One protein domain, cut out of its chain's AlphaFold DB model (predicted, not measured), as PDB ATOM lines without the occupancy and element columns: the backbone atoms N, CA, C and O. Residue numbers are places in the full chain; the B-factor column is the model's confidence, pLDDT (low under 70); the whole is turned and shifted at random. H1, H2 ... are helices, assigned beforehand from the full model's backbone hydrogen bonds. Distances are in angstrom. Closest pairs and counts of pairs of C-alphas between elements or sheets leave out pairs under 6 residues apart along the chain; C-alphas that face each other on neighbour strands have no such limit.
ATOM      1  N   LYS A   4     -30.120  22.986  49.482       91.31
ATOM      2  CA  LYS A   4     -28.721  22.880  49.038       91.31
ATOM      3  C   LYS A   4     -28.607  22.483  47.572       91.31
ATOM      4  O   LYS A   4     -27.783  23.037  46.851       91.31
ATOM      5  N   LEU A   5     -29.452  21.549  47.131       92.69
ATOM      6  CA  LEU A   5     -29.495  21.112  45.738       92.69
ATOM      7  C   LEU A   5     -29.907  22.268  44.820       92.69
ATOM      8  O   LEU A   5     -29.309  22.442  43.766       92.69
ATOM      9  N   ASN A   6     -30.852  23.108  45.252       94.12
ATOM     10  CA  ASN A   6     -31.258  24.286  44.483       94.12
ATOM     11  C   ASN A   6     -30.096  25.258  44.264       94.12
ATOM     12  O   ASN A   6     -29.969  25.804  43.171       94.12
ATOM     13  N   ILE A   7     -29.238  25.460  45.271       95.31
ATOM     14  CA  ILE A   7     -28.050  26.313  45.125       95.31
ATOM     15  C   ILE A   7     -27.053  25.699  44.145       95.31
ATOM     16  O   ILE A   7     -26.533  26.412  43.293       95.31
ATOM     17  N   ILE A   8     -26.820  24.387  44.224       94.94
ATOM     18  CA  ILE A   8     -25.925  23.679  43.296       94.94
ATOM     19  C   ILE A   8     -26.438  23.816  41.858       94.94
ATOM     20  O   ILE A   8     -25.680  24.217  40.981       94.94
ATOM     21  N   ILE A   9     -27.729  23.557  41.626       95.88
ATOM     22  CA  ILE A   9     -28.360  23.696  40.305       95.88
ATOM     23  C   ILE A   9     -28.259  25.143  39.814       95.88
ATOM     24  O   ILE A   9     -27.833  25.374  38.686       95.88
ATOM     25  N   SER A  10     -28.584  26.118  40.666       95.81
ATOM     26  CA  SER A  10     -28.478  27.542  40.321       95.81
ATOM     27  C   SER A  10     -27.045  27.926  39.956       95.81
ATOM     28  O   SER A  10     -26.837  28.675  39.008       95.81
ATOM     29  N   GLY A  11     -26.057  27.377  40.666       96.00
ATOM     30  CA  GLY A  11     -24.644  27.577  40.371       96.00
ATOM     31  C   GLY A  11     -24.229  26.992  39.026       96.00
ATOM     32  O   GLY A  11     -23.578  27.681  38.253       96.00
ATOM     33  N   VAL A  12     -24.653  25.769  38.703       96.81
ATOM     34  CA  VAL A  12     -24.373  25.144  37.396       96.81
ATOM     35  C   VAL A  12     -24.999  25.951  36.255       96.81
ATOM     36  O   VAL A  12     -24.326  26.248  35.270       96.81
ATOM     37  N   VAL A  13     -26.265  26.351  36.402       97.50
ATOM     38  CA  VAL A  13     -26.964  27.183  35.410       97.50
ATOM     39  C   VAL A  13     -26.242  28.519  35.231       97.50
ATOM     40  O   VAL A  13     -25.948  28.916  34.105       97.50
ATOM     41  N   PHE A  14     -25.897  29.190  36.330       97.81
ATOM     42  CA  PHE A  14     -25.159  30.448  36.282       97.81
ATOM     43  C   PHE A  14     -23.783  30.285  35.626       97.81
ATOM     44  O   PHE A  14     -23.429  31.097  34.776       97.81
ATOM     45  N   ALA A  15     -23.028  29.234  35.964       97.25
ATOM     46  CA  ALA A  15     -21.721  28.960  35.371       97.25
ATOM     47  C   ALA A  15     -21.819  28.870  33.843       97.25
ATOM     48  O   ALA A  15     -21.045  29.521  33.143       97.25
ATOM     49  N   PHE A  16     -22.827  28.164  33.325       97.81
ATOM     50  CA  PHE A  16     -23.046  28.020  31.886       97.81
ATOM     51  C   PHE A  16     -23.322  29.365  31.200       97.81
ATOM     52  O   PHE A  16     -22.611  29.749  30.270       97.81
ATOM     53  N   PHE A  17     -24.307  30.123  31.693       97.62
ATOM     54  CA  PHE A  17     -24.649  31.431  31.123       97.62
ATOM     55  C   PHE A  17     -23.516  32.448  31.276       97.62
ATOM     56  O   PHE A  17     -23.265  33.228  30.360       97.62
ATOM     57  N   SER A  18     -22.790  32.419  32.394       96.56
ATOM     58  CA  SER A  18     -21.606  33.259  32.579       96.56
ATOM     59  C   SER A  18     -20.530  32.951  31.536       96.56
ATOM     60  O   SER A  18     -19.914  33.880  31.029       96.56
ATOM     61  N   GLY A  19     -20.357  31.681  31.149       96.50
ATOM     62  CA  GLY A  19     -19.452  31.267  30.075       96.50
ATOM     63  C   GLY A  19     -19.831  31.871  28.724       96.50
ATOM     64  O   GLY A  19     -18.991  32.475  28.063       96.50
ATOM     65  N   ILE A  20     -21.117  31.804  28.361       96.75
ATOM     66  CA  ILE A  20     -21.641  32.444  27.139       96.75
ATOM     67  C   ILE A  20     -21.320  33.945  27.140       96.75
ATOM     68  O   ILE A  20     -20.798  34.474  26.162       96.75
ATOM     69  N   ILE A  21     -21.592  34.634  28.253       95.81
ATOM     70  CA  ILE A  21     -21.334  36.075  28.393       95.81
ATOM     71  C   ILE A  21     -19.827  36.372  28.295       95.81
ATOM     72  O   ILE A  21     -19.430  37.318  27.616       95.81
ATOM     73  N   ILE A  22     -18.971  35.569  28.932       95.06
ATOM     74  CA  ILE A  22     -17.511  35.714  28.835       95.06
ATOM     75  C   ILE A  22     -17.053  35.578  27.377       95.06
ATOM     76  O   ILE A  22     -16.262  36.402  26.922       95.06
ATOM     77  N   GLY A  23     -17.571  34.587  26.645       93.75
ATOM     78  CA  GLY A  23     -17.250  34.369  25.232       93.75
ATOM     79  C   GLY A  23     -17.720  35.496  24.306       93.75
ATOM     80  O   GLY A  23     -17.000  35.848  23.381       93.75
ATOM     81  N   LEU A  24     -18.887  36.093  24.575       94.62
ATOM     82  CA  LEU A  24     -19.452  37.179  23.760       94.62
ATOM     83  C   LEU A  24     -18.711  38.513  23.909       94.62
ATOM     84  O   LEU A  24     -18.581  39.255  22.938       94.62
ATOM     85  N   PHE A  25     -18.293  38.858  25.127       92.31
ATOM     86  CA  PHE A  25     -17.805  40.206  25.441       92.31
ATOM     87  C   PHE A  25     -16.293  40.282  25.677       92.31
ATOM     88  O   PHE A  25     -15.756  41.388  25.733       92.31
ATOM     89  N   THR A  26     -15.616  39.144  25.876       86.88
ATOM     90  CA  THR A  26     -14.151  39.020  26.051       86.88
ATOM     91  C   THR A  26     -13.552  40.008  27.067       86.88
ATOM     92  O   THR A  26     -12.392  40.407  26.978       86.88
ATOM     93  N   SER A  27     -14.352  40.437  28.048       90.50
ATOM     94  CA  SER A  27     -13.964  41.447  29.031       90.50
ATOM     95  C   SER A  27     -13.326  40.793  30.256       90.50
ATOM     96  O   SER A  27     -13.902  39.853  30.811       90.50
ATOM     97  N   PRO A  28     -12.194  41.318  30.762       89.75
ATOM     98  CA  PRO A  28     -11.516  40.760  31.932       89.75
ATOM     99  C   PRO A  28     -12.313  40.928  33.236       89.75
ATOM    100  O   PRO A  28     -12.041  40.242  34.218       89.75
ATOM    101  N   ILE A  29     -13.314  41.816  33.265       94.31
ATOM    102  CA  ILE A  29     -14.129  42.080  34.462       94.31
ATOM    103  C   ILE A  29     -15.218  41.010  34.646       94.31
ATOM    104  O   ILE A  29     -15.598  40.693  35.773       94.31
ATOM    105  N   ILE A  30     -15.709  40.410  33.561       92.50
ATOM    106  CA  ILE A  30     -16.828  39.458  33.608       92.50
ATOM    107  C   ILE A  30     -16.459  38.172  34.374       92.50
ATOM    108  O   ILE A  30     -17.244  37.770  35.238       92.50
ATOM    109  N   PRO A  31     -15.272  37.558  34.175       92.19
ATOM    110  CA  PRO A  31     -14.825  36.442  35.008       92.19
ATOM    111  C   PRO A  31     -14.748  36.790  36.500       92.19
ATOM    112  O   PRO A  31     -15.106  35.961  37.335       92.19
ATOM    113  N   LEU A  32     -14.346  38.020  36.850       93.88
ATOM    114  CA  LEU A  32     -14.280  38.474  38.246       93.88
ATOM    115  C   LEU A  32     -15.677  38.565  38.874       93.88
ATOM    116  O   LEU A  32     -15.885  38.075  39.984       93.88
ATOM    117  N   ILE A  33     -16.649  39.131  38.153       95.06
ATOM    118  CA  ILE A  33     -18.052  39.184  38.596       95.06
ATOM    119  C   ILE A  33     -18.609  37.766  38.749       95.06
ATOM    120  O   ILE A  33     -19.232  37.449  39.763       95.06
ATOM    121  N   SER A  34     -18.347  36.890  37.776       93.69
ATOM    122  CA  SER A  34     -18.772  35.491  37.834       93.69
ATOM    123  C   SER A  34     -18.194  34.766  39.051       93.69
ATOM    124  O   SER A  34     -18.917  34.033  39.726       93.69
ATOM    125  N   ALA A  35     -16.907  34.966  39.346       92.56
ATOM    126  CA  ALA A  35     -16.261  34.389  40.520       92.56
ATOM    127  C   ALA A  35     -16.891  34.919  41.815       92.56
ATOM    128  O   ALA A  35     -17.198  34.135  42.711       92.56
ATOM    129  N   PHE A  36     -17.162  36.226  41.890       95.00
ATOM    130  CA  PHE A  36     -17.817  36.839  43.046       95.00
ATOM    131  C   PHE A  36     -19.217  36.260  43.301       95.00
ATOM    132  O   PHE A  36     -19.536  35.902  44.435       95.00
ATOM    133  N   VAL A  37     -20.034  36.083  42.257       96.00
ATOM    134  CA  VAL A  37     -21.342  35.415  42.383       96.00
ATOM    135  C   VAL A  37     -21.176  33.970  42.863       96.00
ATOM    136  O   VAL A  37     -21.911  33.531  43.751       96.00
ATOM    137  N   GLY A  38     -20.172  33.250  42.356       94.88
ATOM    138  CA  GLY A  38     -19.816  31.913  42.839       94.88
ATOM    139  C   GLY A  38     -19.509  31.883  44.342       94.88
ATOM    140  O   GLY A  38     -20.029  31.024  45.056       94.88
ATOM    141  N   LEU A  39     -18.746  32.854  44.857       95.25
ATOM    142  CA  LEU A  39     -18.450  32.977  46.293       95.25
ATOM    143  C   LEU A  39     -19.713  33.205  47.131       95.25
ATOM    144  O   LEU A  39     -19.862  32.602  48.197       95.25
ATOM    145  N   VAL A  40     -20.643  34.035  46.649       96.06
ATOM    146  CA  VAL A  40     -21.932  34.273  47.320       96.06
ATOM    147  C   VAL A  40     -22.764  32.991  47.367       96.06
ATOM    148  O   VAL A  40     -23.290  32.643  48.425       96.06
ATOM    149  N   LEU A  41     -22.838  32.246  46.261       96.44
ATOM    150  CA  LEU A  41     -23.547  30.962  46.210       96.44
ATOM    151  C   LEU A  41     -22.926  29.929  47.158       96.44
ATOM    152  O   LEU A  41     -23.656  29.242  47.873       96.44
ATOM    153  N   ILE A  42     -21.594  29.853  47.225       96.69
ATOM    154  CA  ILE A  42     -20.891  28.978  48.174       96.69
ATOM    155  C   ILE A  42     -21.204  29.385  49.612       96.69
ATOM    156  O   ILE A  42     -21.529  28.522  50.428       96.69
ATOM    157  N   LEU A  43     -21.167  30.681  49.933       96.75
ATOM    158  CA  LEU A  43     -21.535  31.158  51.262       96.75
ATOM    159  C   LEU A  43     -22.969  30.742  51.603       96.75
ATOM    160  O   LEU A  43     -23.177  30.156  52.663       96.75
ATOM    161  N   MET A  44     -23.934  30.978  50.708       96.94
ATOM    162  CA  MET A  44     -25.331  30.566  50.894       96.94
ATOM    163  C   MET A  44     -25.461  29.053  51.106       96.94
ATOM    164  O   MET A  44     -26.186  28.622  52.004       96.94
ATOM    165  N   TRP A  45     -24.725  28.245  50.342       97.00
ATOM    166  CA  TRP A  45     -24.685  26.798  50.534       97.00
ATOM    167  C   TRP A  45     -24.157  26.430  51.924       97.00
ATOM    168  O   TRP A  45     -24.801  25.657  52.634       97.00
ATOM    169  N   VAL A  46     -23.053  27.043  52.365       96.50
ATOM    170  CA  VAL A  46     -22.476  26.833  53.705       96.50
ATOM    171  C   VAL A  46     -23.451  27.261  54.804       96.50
ATOM    172  O   VAL A  46     -23.538  26.592  55.830       96.50
ATOM    173  N   ILE A  47     -24.217  28.343  54.612       95.44
ATOM    174  CA  ILE A  47     -25.241  28.791  55.573       95.44
ATOM    175  C   ILE A  47     -26.270  27.686  55.819       95.44
ATOM    176  O   ILE A  47     -26.612  27.414  56.971       95.44
ATOM    177  N   ILE A  48     -26.776  27.089  54.740       95.38
ATOM    178  CA  ILE A  48     -27.813  26.057  54.792       95.38
ATOM    179  C   ILE A  48     -27.225  24.757  55.340       95.38
ATOM    180  O   ILE A  48     -27.766  24.187  56.283       95.38
ATOM    181  N   ASP A  49     -26.073  24.335  54.821       95.38
ATOM    182  CA  ASP A  49     -25.410  23.101  55.238       95.38
ATOM    183  C   ASP A  49     -25.011  23.122  56.721       95.38
ATOM    184  O   ASP A  49     -25.194  22.125  57.423       95.38
ATOM    185  N   ALA A  50     -24.556  24.270  57.229       95.06
ATOM    186  CA  ALA A  50     -24.202  24.425  58.636       95.06
ATOM    187  C   ALA A  50     -25.417  24.329  59.566       95.06
ATOM    188  O   ALA A  50     -25.276  23.839  60.685       95.06
ATOM    189  N   ARG A  51     -26.605  24.773  59.124       93.25
ATOM    190  CA  ARG A  51     -27.850  24.613  59.898       93.25
ATOM    191  C   ARG A  51     -28.220  23.139  60.036       93.25
ATOM    192  O   ARG A  51     -28.583  22.714  61.123       93.25
ATOM    193  N   GLU A  52     -28.066  22.362  58.968       93.00
ATOM    194  CA  GLU A  52     -28.358  20.923  58.977       93.00
ATOM    195  C   GLU A  52     -27.368  20.117  59.835       93.00
ATOM    196  O   GLU A  52     -27.749  19.126  60.453       93.00
ATOM    197  N   HIS A  53     -26.107  20.555  59.915       92.31
ATOM    198  CA  HIS A  53     -25.062  19.902  60.717       92.31
ATOM    199  C   HIS A  53     -24.867  20.536  62.106       92.31
ATOM    200  O   HIS A  53     -23.880  20.239  62.778       92.31
ATOM    201  N   ASN A  54     -25.777  21.417  62.547       91.56
ATOM    202  CA  ASN A  54     -25.710  22.128  63.833       91.56
ATOM    203  C   ASN A  54     -24.367  22.844  64.093       91.56
ATOM    204  O   ASN A  54     -23.917  22.994  65.232       91.56
ATOM    205  N   PHE A  55     -23.712  23.309  63.030       92.81
ATOM    206  CA  PHE A  55     -22.429  23.988  63.119       92.81
ATOM    207  C   PHE A  55     -22.625  25.468  63.470       92.81
ATOM    208  O   PHE A  55     -23.235  26.238  62.720       92.81
ATOM    209  N   LYS A  56     -22.071  25.894  64.612       91.75
ATOM    210  CA  LYS A  56     -22.106  27.298  65.044       91.75
ATOM    211  C   LYS A  56     -21.149  28.134  64.196       91.75
ATOM    212  O   LYS A  56     -19.931  27.999  64.292       91.75
ATOM    213  N   ARG A  57     -21.714  29.026  63.384       93.12
ATOM    214  CA  ARG A  57     -20.963  29.965  62.544       93.12
ATOM    215  C   ARG A  57     -20.786  31.296  63.264       93.12
ATOM    216  O   ARG A  57     -21.747  31.829  63.810       93.12
ATOM    217  N   SER A  58     -19.579  31.848  63.216       94.56
ATOM    218  CA  SER A  58     -19.312  33.237  63.596       94.56
ATOM    219  C   SER A  58     -19.359  34.150  62.367       94.56
ATOM    220  O   SER A  58     -19.230  33.686  61.231       94.56
ATOM    221  N   ALA A  59     -19.504  35.460  62.581       94.44
ATOM    222  CA  ALA A  59     -19.394  36.442  61.500       94.44
ATOM    223  C   ALA A  59     -18.025  36.358  60.799       94.44
ATOM    224  O   ALA A  59     -17.963  36.344  59.573       94.44
ATOM    225  N   LEU A  60     -16.949  36.183  61.577       95.94
ATOM    226  CA  LEU A  60     -15.596  35.987  61.055       95.94
ATOM    227  C   LEU A  60     -15.503  34.757  60.142       95.94
ATOM    228  O   LEU A  60     -14.906  34.835  59.076       95.94
ATOM    229  N   PHE A  61     -16.132  33.639  60.515       94.88
ATOM    230  CA  PHE A  61     -16.145  32.446  59.670       94.88
ATOM    231  C   PHE A  61     -16.834  32.703  58.320       94.88
ATOM    232  O   PHE A  61     -16.317  32.284  57.290       94.88
ATOM    233  N   ASN A  62     -17.947  33.443  58.292       95.75
ATOM    234  CA  ASN A  62     -18.612  33.794  57.031       95.75
ATOM    235  C   ASN A  62     -17.715  34.665  56.131       95.75
ATOM    236  O   ASN A  62     -17.679  34.451  54.922       95.75
ATOM    237  N   ILE A  63     -16.963  35.605  56.716       95.69
ATOM    238  CA  ILE A  63     -15.984  36.423  55.980       95.69
ATOM    239  C   ILE A  63     -14.881  35.529  55.403       95.69
ATOM    240  O   ILE A  63     -14.560  35.637  54.224       95.69
ATOM    241  N   LEU A  64     -14.346  34.600  56.200       95.81
ATOM    242  CA  LEU A  64     -13.309  33.664  55.762       95.81
ATOM    243  C   LEU A  64     -13.785  32.723  54.648       95.81
ATOM    244  O   LEU A  64     -12.992  32.361  53.779       95.81
ATOM    245  N   VAL A  65     -15.067  32.345  54.632       95.94
ATOM    246  CA  VAL A  65     -15.655  31.561  53.533       95.94
ATOM    247  C   VAL A  65     -15.593  32.319  52.209       95.94
ATOM    248  O   VAL A  65     -15.346  31.687  51.190       95.94
ATOM    249  N   VAL A  66     -15.763  33.642  52.207       94.81
ATOM    250  CA  VAL A  66     -15.673  34.464  50.986       94.81
ATOM    251  C   VAL A  66     -14.221  34.816  50.655       94.81
ATOM    252  O   VAL A  66     -13.820  34.732  49.501       94.81
ATOM    253  N   ALA A  67     -13.419  35.180  51.657       93.94
ATOM    254  CA  ALA A  67     -12.045  35.631  51.457       93.94
ATOM    255  C   ALA A  67     -11.078  34.491  51.099       93.94
ATOM    256  O   ALA A  67     -10.165  34.682  50.304       93.94
ATOM    257  N   ILE A  68     -11.253  33.309  51.704       95.19
ATOM    258  CA  ILE A  68     -10.335  32.166  51.568       95.19
ATOM    259  C   ILE A  68     -11.140  30.861  51.486       95.19
ATOM    260  O   ILE A  68     -10.978  29.939  52.286       95.19
ATOM    261  N   THR A  69     -12.045  30.774  50.511       94.06
ATOM    262  CA  THR A  69     -12.975  29.642  50.352       94.06
ATOM    263  C   THR A  69     -12.273  28.287  50.324       94.06
ATOM    264  O   THR A  69     -12.721  27.347  50.982       94.06
ATOM    265  N   VAL A  70     -11.147  28.206  49.607       91.69
ATOM    266  CA  VAL A  70     -10.380  26.970  49.386       91.69
ATOM    267  C   VAL A  70      -9.873  26.354  50.693       91.69
ATOM    268  O   VAL A  70      -9.744  25.140  50.767       91.69
ATOM    269  N   LEU A  71      -9.636  27.151  51.742       95.31
ATOM    270  CA  LEU A  71      -9.222  26.641  53.056       95.31
ATOM    271  C   LEU A  71     -10.391  26.578  54.043       95.31
ATOM    272  O   LEU A  71     -10.546  25.598  54.777       95.31
ATOM    273  N   SER A  72     -11.246  27.599  54.040       96.19
ATOM    274  CA  SER A  72     -12.340  27.739  55.002       96.19
ATOM    275  C   SER A  72     -13.406  26.658  54.851       96.19
ATOM    276  O   SER A  72     -13.894  26.141  55.859       96.19
ATOM    277  N   VAL A  73     -13.761  26.291  53.613       96.38
ATOM    278  CA  VAL A  73     -14.782  25.264  53.358       96.38
ATOM    279  C   VAL A  73     -14.274  23.873  53.755       96.38
ATOM    280  O   VAL A  73     -14.974  23.217  54.530       96.38
ATOM    281  N   PRO A  74     -13.064  23.417  53.366       96.69
ATOM    282  CA  PRO A  74     -12.549  22.138  53.847       96.69
ATOM    283  C   PRO A  74     -12.408  22.051  55.363       96.69
ATOM    284  O   PRO A  74     -12.847  21.064  55.955       96.69
ATOM    285  N   TYR A  75     -11.883  23.099  56.007       96.12
ATOM    286  CA  TYR A  75     -11.819  23.169  57.469       96.12
ATOM    287  C   TYR A  75     -13.199  22.947  58.103       96.12
ATOM    288  O   TYR A  75     -13.351  22.139  59.021       96.12
ATOM    289  N   TYR A  76     -14.222  23.627  57.582       96.38
ATOM    290  CA  TYR A  76     -15.601  23.480  58.036       96.38
ATOM    291  C   TYR A  76     -16.145  22.062  57.845       96.38
ATOM    292  O   TYR A  76     -16.756  21.512  58.766       96.38
ATOM    293  N   LEU A  77     -15.920  21.456  56.681       96.94
ATOM    294  CA  LEU A  77     -16.439  20.128  56.359       96.94
ATOM    295  C   LEU A  77     -15.820  19.042  57.244       96.94
ATOM    296  O   LEU A  77     -16.542  18.176  57.742       96.94
ATOM    297  N   PHE A  78     -14.517  19.123  57.523       96.81
ATOM    298  CA  PHE A  78     -13.868  18.235  58.490       96.81
ATOM    299  C   PHE A  78     -14.380  18.462  59.909       96.81
ATOM    300  O   PHE A  78     -14.712  17.505  60.610       96.81
ATOM    301  N   LYS A  79     -14.488  19.725  60.329       95.12
ATOM    302  CA  LYS A  79     -14.906  20.070  61.691       95.12
ATOM    303  C   LYS A  79     -16.353  19.682  61.989       95.12
ATOM    304  O   LYS A  79     -16.650  19.287  63.109       95.12
ATOM    305  N   SER A  80     -17.250  19.799  61.013       95.75
ATOM    306  CA  SER A  80     -18.678  19.504  61.193       95.75
ATOM    307  C   SER A  80     -19.021  18.015  61.077       95.75
ATOM    308  O   SER A  80     -20.011  17.584  61.663       95.75
ATOM    309  N   ARG A  81     -18.229  17.217  60.342       93.50
ATOM    310  CA  ARG A  81     -18.586  15.826  59.985       93.50
ATOM    311  C   ARG A  81     -17.597  14.763  60.479       93.50
ATOM    312  O   ARG A  81     -17.888  13.573  60.353       93.50
ATOM    313  N   GLY A  82     -16.448  15.164  61.025       93.81
ATOM    314  CA  GLY A  82     -15.333  14.266  61.345       93.81
ATOM    315  C   GLY A  82     -14.514  13.881  60.107       93.81
ATOM    316  O   GLY A  82     -14.841  14.264  58.986       93.81
ATOM    317  N   PHE A  83     -13.435  13.113  60.291       91.38
ATOM    318  CA  PHE A  83     -12.438  12.885  59.234       91.38
ATOM    319  C   PHE A  83     -13.000  12.177  57.990       91.38
ATOM    320  O   PHE A  83     -12.945  12.729  56.896       91.38
ATOM    321  N   ALA A  84     -13.601  10.991  58.147       92.88
ATOM    322  CA  ALA A  84     -14.052  10.181  57.009       92.88
ATOM    323  C   ALA A  84     -15.174  10.854  56.194       92.88
ATOM    324  O   ALA A  84     -15.076  11.001  54.977       92.88
ATOM    325  N   LYS A  85     -16.235  11.319  56.869       94.38
ATOM    326  CA  LYS A  85     -17.355  12.017  56.210       94.38
ATOM    327  C   LYS A  85     -16.959  13.416  55.729       94.38
ATOM    328  O   LYS A  85     -17.507  13.893  54.736       94.38
ATOM    329  N   GLY A  86     -16.015  14.064  56.412       94.50
ATOM    330  CA  GLY A  86     -15.435  15.340  56.005       94.50
ATOM    331  C   GLY A  86     -14.640  15.214  54.712       94.50
ATOM    332  O   GLY A  86     -14.861  16.004  53.802       94.50
ATOM    333  N   LEU A  87     -13.809  14.177  54.573       96.56
ATOM    334  CA  LEU A  87     -13.026  13.940  53.359       96.56
ATOM    335  C   LEU A  87     -13.925  13.753  52.130       96.56
ATOM    336  O   LEU A  87     -13.711  14.411  51.116       96.56
ATOM    337  N   LEU A  88     -14.972  12.926  52.235       96.62
ATOM    338  CA  LEU A  88     -15.947  12.750  51.149       96.62
ATOM    339  C   LEU A  88     -16.638  14.067  50.776       96.62
ATOM    340  O   LEU A  88     -16.863  14.349  49.601       96.62
ATOM    341  N   ALA A  89     -16.951  14.896  51.771       95.44
ATOM    342  CA  ALA A  89     -17.556  16.197  51.536       95.44
ATOM    343  C   ALA A  89     -16.597  17.174  50.844       95.44
ATOM    344  O   ALA A  89     -17.022  17.926  49.971       95.44
ATOM    345  N   VAL A  90     -15.315  17.155  51.219       96.75
ATOM    346  CA  VAL A  90     -14.267  17.966  50.586       96.75
ATOM    347  C   VAL A  90     -14.069  17.547  49.138       96.75
ATOM    348  O   VAL A  90     -14.030  18.412  48.270       96.75
ATOM    349  N   ILE A  91     -14.021  16.241  48.862       97.06
ATOM    350  CA  ILE A  91     -13.971  15.726  47.489       97.06
ATOM    351  C   ILE A  91     -15.181  16.233  46.704       97.06
ATOM    352  O   ILE A  91     -15.001  16.812  45.641       97.06
ATOM    353  N   GLY A  92     -16.394  16.121  47.255       95.62
ATOM    354  CA  GLY A  92     -17.602  16.642  46.609       95.62
ATOM    355  C   GLY A  92     -17.546  18.150  46.330       95.62
ATOM    356  O   GLY A  92     -17.937  18.589  45.251       95.62
ATOM    357  N   PHE A  93     -17.016  18.942  47.265       95.88
ATOM    358  CA  PHE A  93     -16.810  20.379  47.077       95.88
ATOM    359  C   PHE A  93     -15.804  20.676  45.953       95.88
ATOM    360  O   PHE A  93     -16.092  21.485  45.074       95.88
ATOM    361  N   LEU A  94     -14.659  19.990  45.930       95.75
ATOM    362  CA  LEU A  94     -13.655  20.151  44.875       95.75
ATOM    363  C   LEU A  94     -14.189  19.701  43.510       95.75
ATOM    364  O   LEU A  94     -14.004  20.403  42.519       95.75
ATOM    365  N   SER A  95     -14.915  18.581  43.454       95.62
ATOM    366  CA  SER A  95     -15.595  18.124  42.240       95.62
ATOM    367  C   SER A  95     -16.598  19.156  41.732       95.62
ATOM    368  O   SER A  95     -16.685  19.370  40.528       95.62
ATOM    369  N   PHE A  96     -17.319  19.837  42.626       94.31
ATOM    370  CA  PHE A  96     -18.216  20.926  42.241       94.31
ATOM    371  C   PHE A  96     -17.457  22.134  41.671       94.31
ATOM    372  O   PHE A  96     -17.902  22.705  40.680       94.31
ATOM    373  N   MET A  97     -16.298  22.501  42.229       94.06
ATOM    374  CA  MET A  97     -15.458  23.567  41.657       94.06
ATOM    375  C   MET A  97     -14.949  23.207  40.256       94.06
ATOM    376  O   MET A  97     -14.961  24.046  39.361       94.06
ATOM    377  N   VAL A  98     -14.542  21.952  40.046       95.81
ATOM    378  CA  VAL A  98     -14.146  21.464  38.716       95.81
ATOM    379  C   VAL A  98     -15.337  21.501  37.758       95.81
ATOM    380  O   VAL A  98     -15.209  22.012  36.649       95.81
ATOM    381  N   LEU A  99     -16.503  21.016  38.195       95.94
ATOM    382  CA  LEU A  99     -17.733  21.038  37.405       95.94
ATOM    383  C   LEU A  99     -18.105  22.463  36.983       95.94
ATOM    384  O   LEU A  99     -18.438  22.677  35.822       95.94
ATOM    385  N   TRP A 100     -18.008  23.433  37.894       94.88
ATOM    386  CA  TRP A 100     -18.235  24.845  37.586       94.88
ATOM    387  C   TRP A 100     -17.354  25.315  36.426       94.88
ATOM    388  O   TRP A 100     -17.866  25.848  35.444       94.88
ATOM    389  N   SER A 101     -16.042  25.082  36.516       94.12
ATOM    390  CA  SER A 101     -15.090  25.489  35.478       94.12
ATOM    391  C   SER A 101     -15.380  24.814  34.140       94.12
ATOM    392  O   SER A 101     -15.380  25.478  33.108       94.12
ATOM    393  N   VAL A 102     -15.680  23.511  34.147       97.00
ATOM    394  CA  VAL A 102     -16.028  22.759  32.930       97.00
ATOM    395  C   VAL A 102     -17.278  23.339  32.273       97.00
ATOM    396  O   VAL A 102     -17.269  23.632  31.080       97.00
ATOM    397  N   VAL A 103     -18.342  23.554  33.046       97.56
ATOM    398  CA  VAL A 103     -19.618  24.070  32.537       97.56
ATOM    399  C   VAL A 103     -19.474  25.499  32.006       97.56
ATOM    400  O   VAL A 103     -20.067  25.839  30.984       97.56
ATOM    401  N   GLN A 104     -18.653  26.325  32.653       95.56
ATOM    402  CA  GLN A 104     -18.349  27.666  32.160       95.56
ATOM    403  C   GLN A 104     -17.583  27.621  30.831       95.56
ATOM    404  O   GLN A 104     -17.959  28.322  29.894       95.56
ATOM    405  N   VAL A 105     -16.571  26.755  30.703       95.44
ATOM    406  CA  VAL A 105     -15.839  26.553  29.438       95.44
ATOM    407  C   VAL A 105     -16.772  26.071  28.328       95.44
ATOM    408  O   VAL A 105     -16.683  26.566  27.206       95.44
ATOM    409  N   MET A 106     -17.703  25.161  28.630       96.62
ATOM    410  CA  MET A 106     -18.724  24.729  27.671       96.62
ATOM    411  C   MET A 106     -19.586  25.902  27.192       96.62
ATOM    412  O   MET A 106     -19.821  26.021  25.994       96.62
ATOM    413  N   GLY A 107     -20.020  26.783  28.099       96.00
ATOM    414  CA  GLY A 107     -20.770  27.988  27.740       96.00
ATOM    415  C   GLY A 107     -19.984  28.916  26.811       96.00
ATOM    416  O   GLY A 107     -20.522  29.385  25.813       96.00
ATOM    417  N   THR A 108     -18.695  29.127  27.089       95.50
ATOM    418  CA  THR A 108     -17.806  29.910  26.214       95.50
ATOM    419  C   THR A 108     -17.681  29.276  24.826       95.50
ATOM    420  O   THR A 108     -17.808  29.967  23.815       95.50
ATOM    421  N   ALA A 109     -17.491  27.953  24.770       94.31
ATOM    422  CA  ALA A 109     -17.273  27.211  23.529       94.31
ATOM    423  C   ALA A 109     -18.454  27.304  22.546       94.31
ATOM    424  O   ALA A 109     -18.237  27.258  21.337       94.31
ATOM    425  N   VAL A 110     -19.685  27.477  23.041       95.25
ATOM    426  CA  VAL A 110     -20.893  27.632  22.205       95.25
ATOM    427  C   VAL A 110     -20.814  28.859  21.295       95.25
ATOM    428  O   VAL A 110     -21.380  28.847  20.209       95.25
ATOM    429  N   VAL A 111     -20.124  29.914  21.727       93.94
ATOM    430  CA  VAL A 111     -20.079  31.193  21.002       93.94
ATOM    431  C   VAL A 111     -18.796  31.335  20.189       93.94
ATOM    432  O   VAL A 111     -18.811  31.930  19.123       93.94
ATOM    433  N   THR A 112     -17.682  30.774  20.664       83.81
ATOM    434  CA  THR A 112     -16.378  30.897  19.991       83.81
ATOM    435  C   THR A 112     -16.176  29.919  18.834       83.81
ATOM    436  O   THR A 112     -15.170  30.008  18.139       83.81
ATOM    437  N   THR A 113     -17.059  28.931  18.675       71.62
ATOM    438  CA  THR A 113     -16.994  27.933  17.588       71.62
ATOM    439  C   THR A 113     -17.837  28.309  16.364       71.62
ATOM    440  O   THR A 113     -17.886  27.533  15.409       71.62
ATOM    441  N   VAL A 114     -18.472  29.485  16.388       53.50
ATOM    442  CA  VAL A 114     -19.206  30.102  15.271       53.50
ATOM    443  C   VAL A 114     -18.328  31.167  14.629       53.50
ATOM    444  O   VAL A 114     -18.309  31.226  13.381       53.50
TER     445      VAL A 114
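This is residues 4 to 114 of the 114 residues of an uncharacterized protein of Colwellia psychrerythraea (UniProt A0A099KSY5). Three long helices, H1, H2 and H5, run lengthwise with H1 packed on both others; shorter H3 and H4 sit at one end, H3 on H2 and H4 on H5. The printed part has 111 residues with five named helices, in the order H1 to H5, which hold 98 of them, and no named strand; its class is all helix, and H1, H2, H4 and H5 make a bundle, helices grouped together. The whole is compact, radius of gyration of the C-alphas 15.3 A, spanning 49 by 26 by 22 A.

H1, residues 4 to 25, and H2, residues 29 to 52, form a hairpin, closest C-alphas Lys 4 and Trp 45, 5.8 A, at a shallow tilt of 1 degrees. H1 touches H5, residues 83 to 112, through 99 to 112 alone, closest C-alphas Gly 19 and Gly 107, 4.2 A. H3, residues 59 to 67, forms a hairpin with H2, closest C-alphas Val 66 and Leu 39, 5.7 A. H4, residues 69 to 81, forms a hairpin with H5, closest C-alphas Phe 78 and Gly 86, 4.1 A. Every O i to N i+4 pair is within hydrogen-bond range in H1, H2 and H3; H4 has 8 of 9, H5 25 of 26.

H1, 31.2 A long, begins at C-alpha 4 (-28.721, 22.880, 49.038). H2 measures 35.4 A. H5, 43.4 A, ends at C-alpha 112 (-16.378, 30.897, 19.991).

The printed part has no cut and no long link; residue 114 is under pLDDT 70.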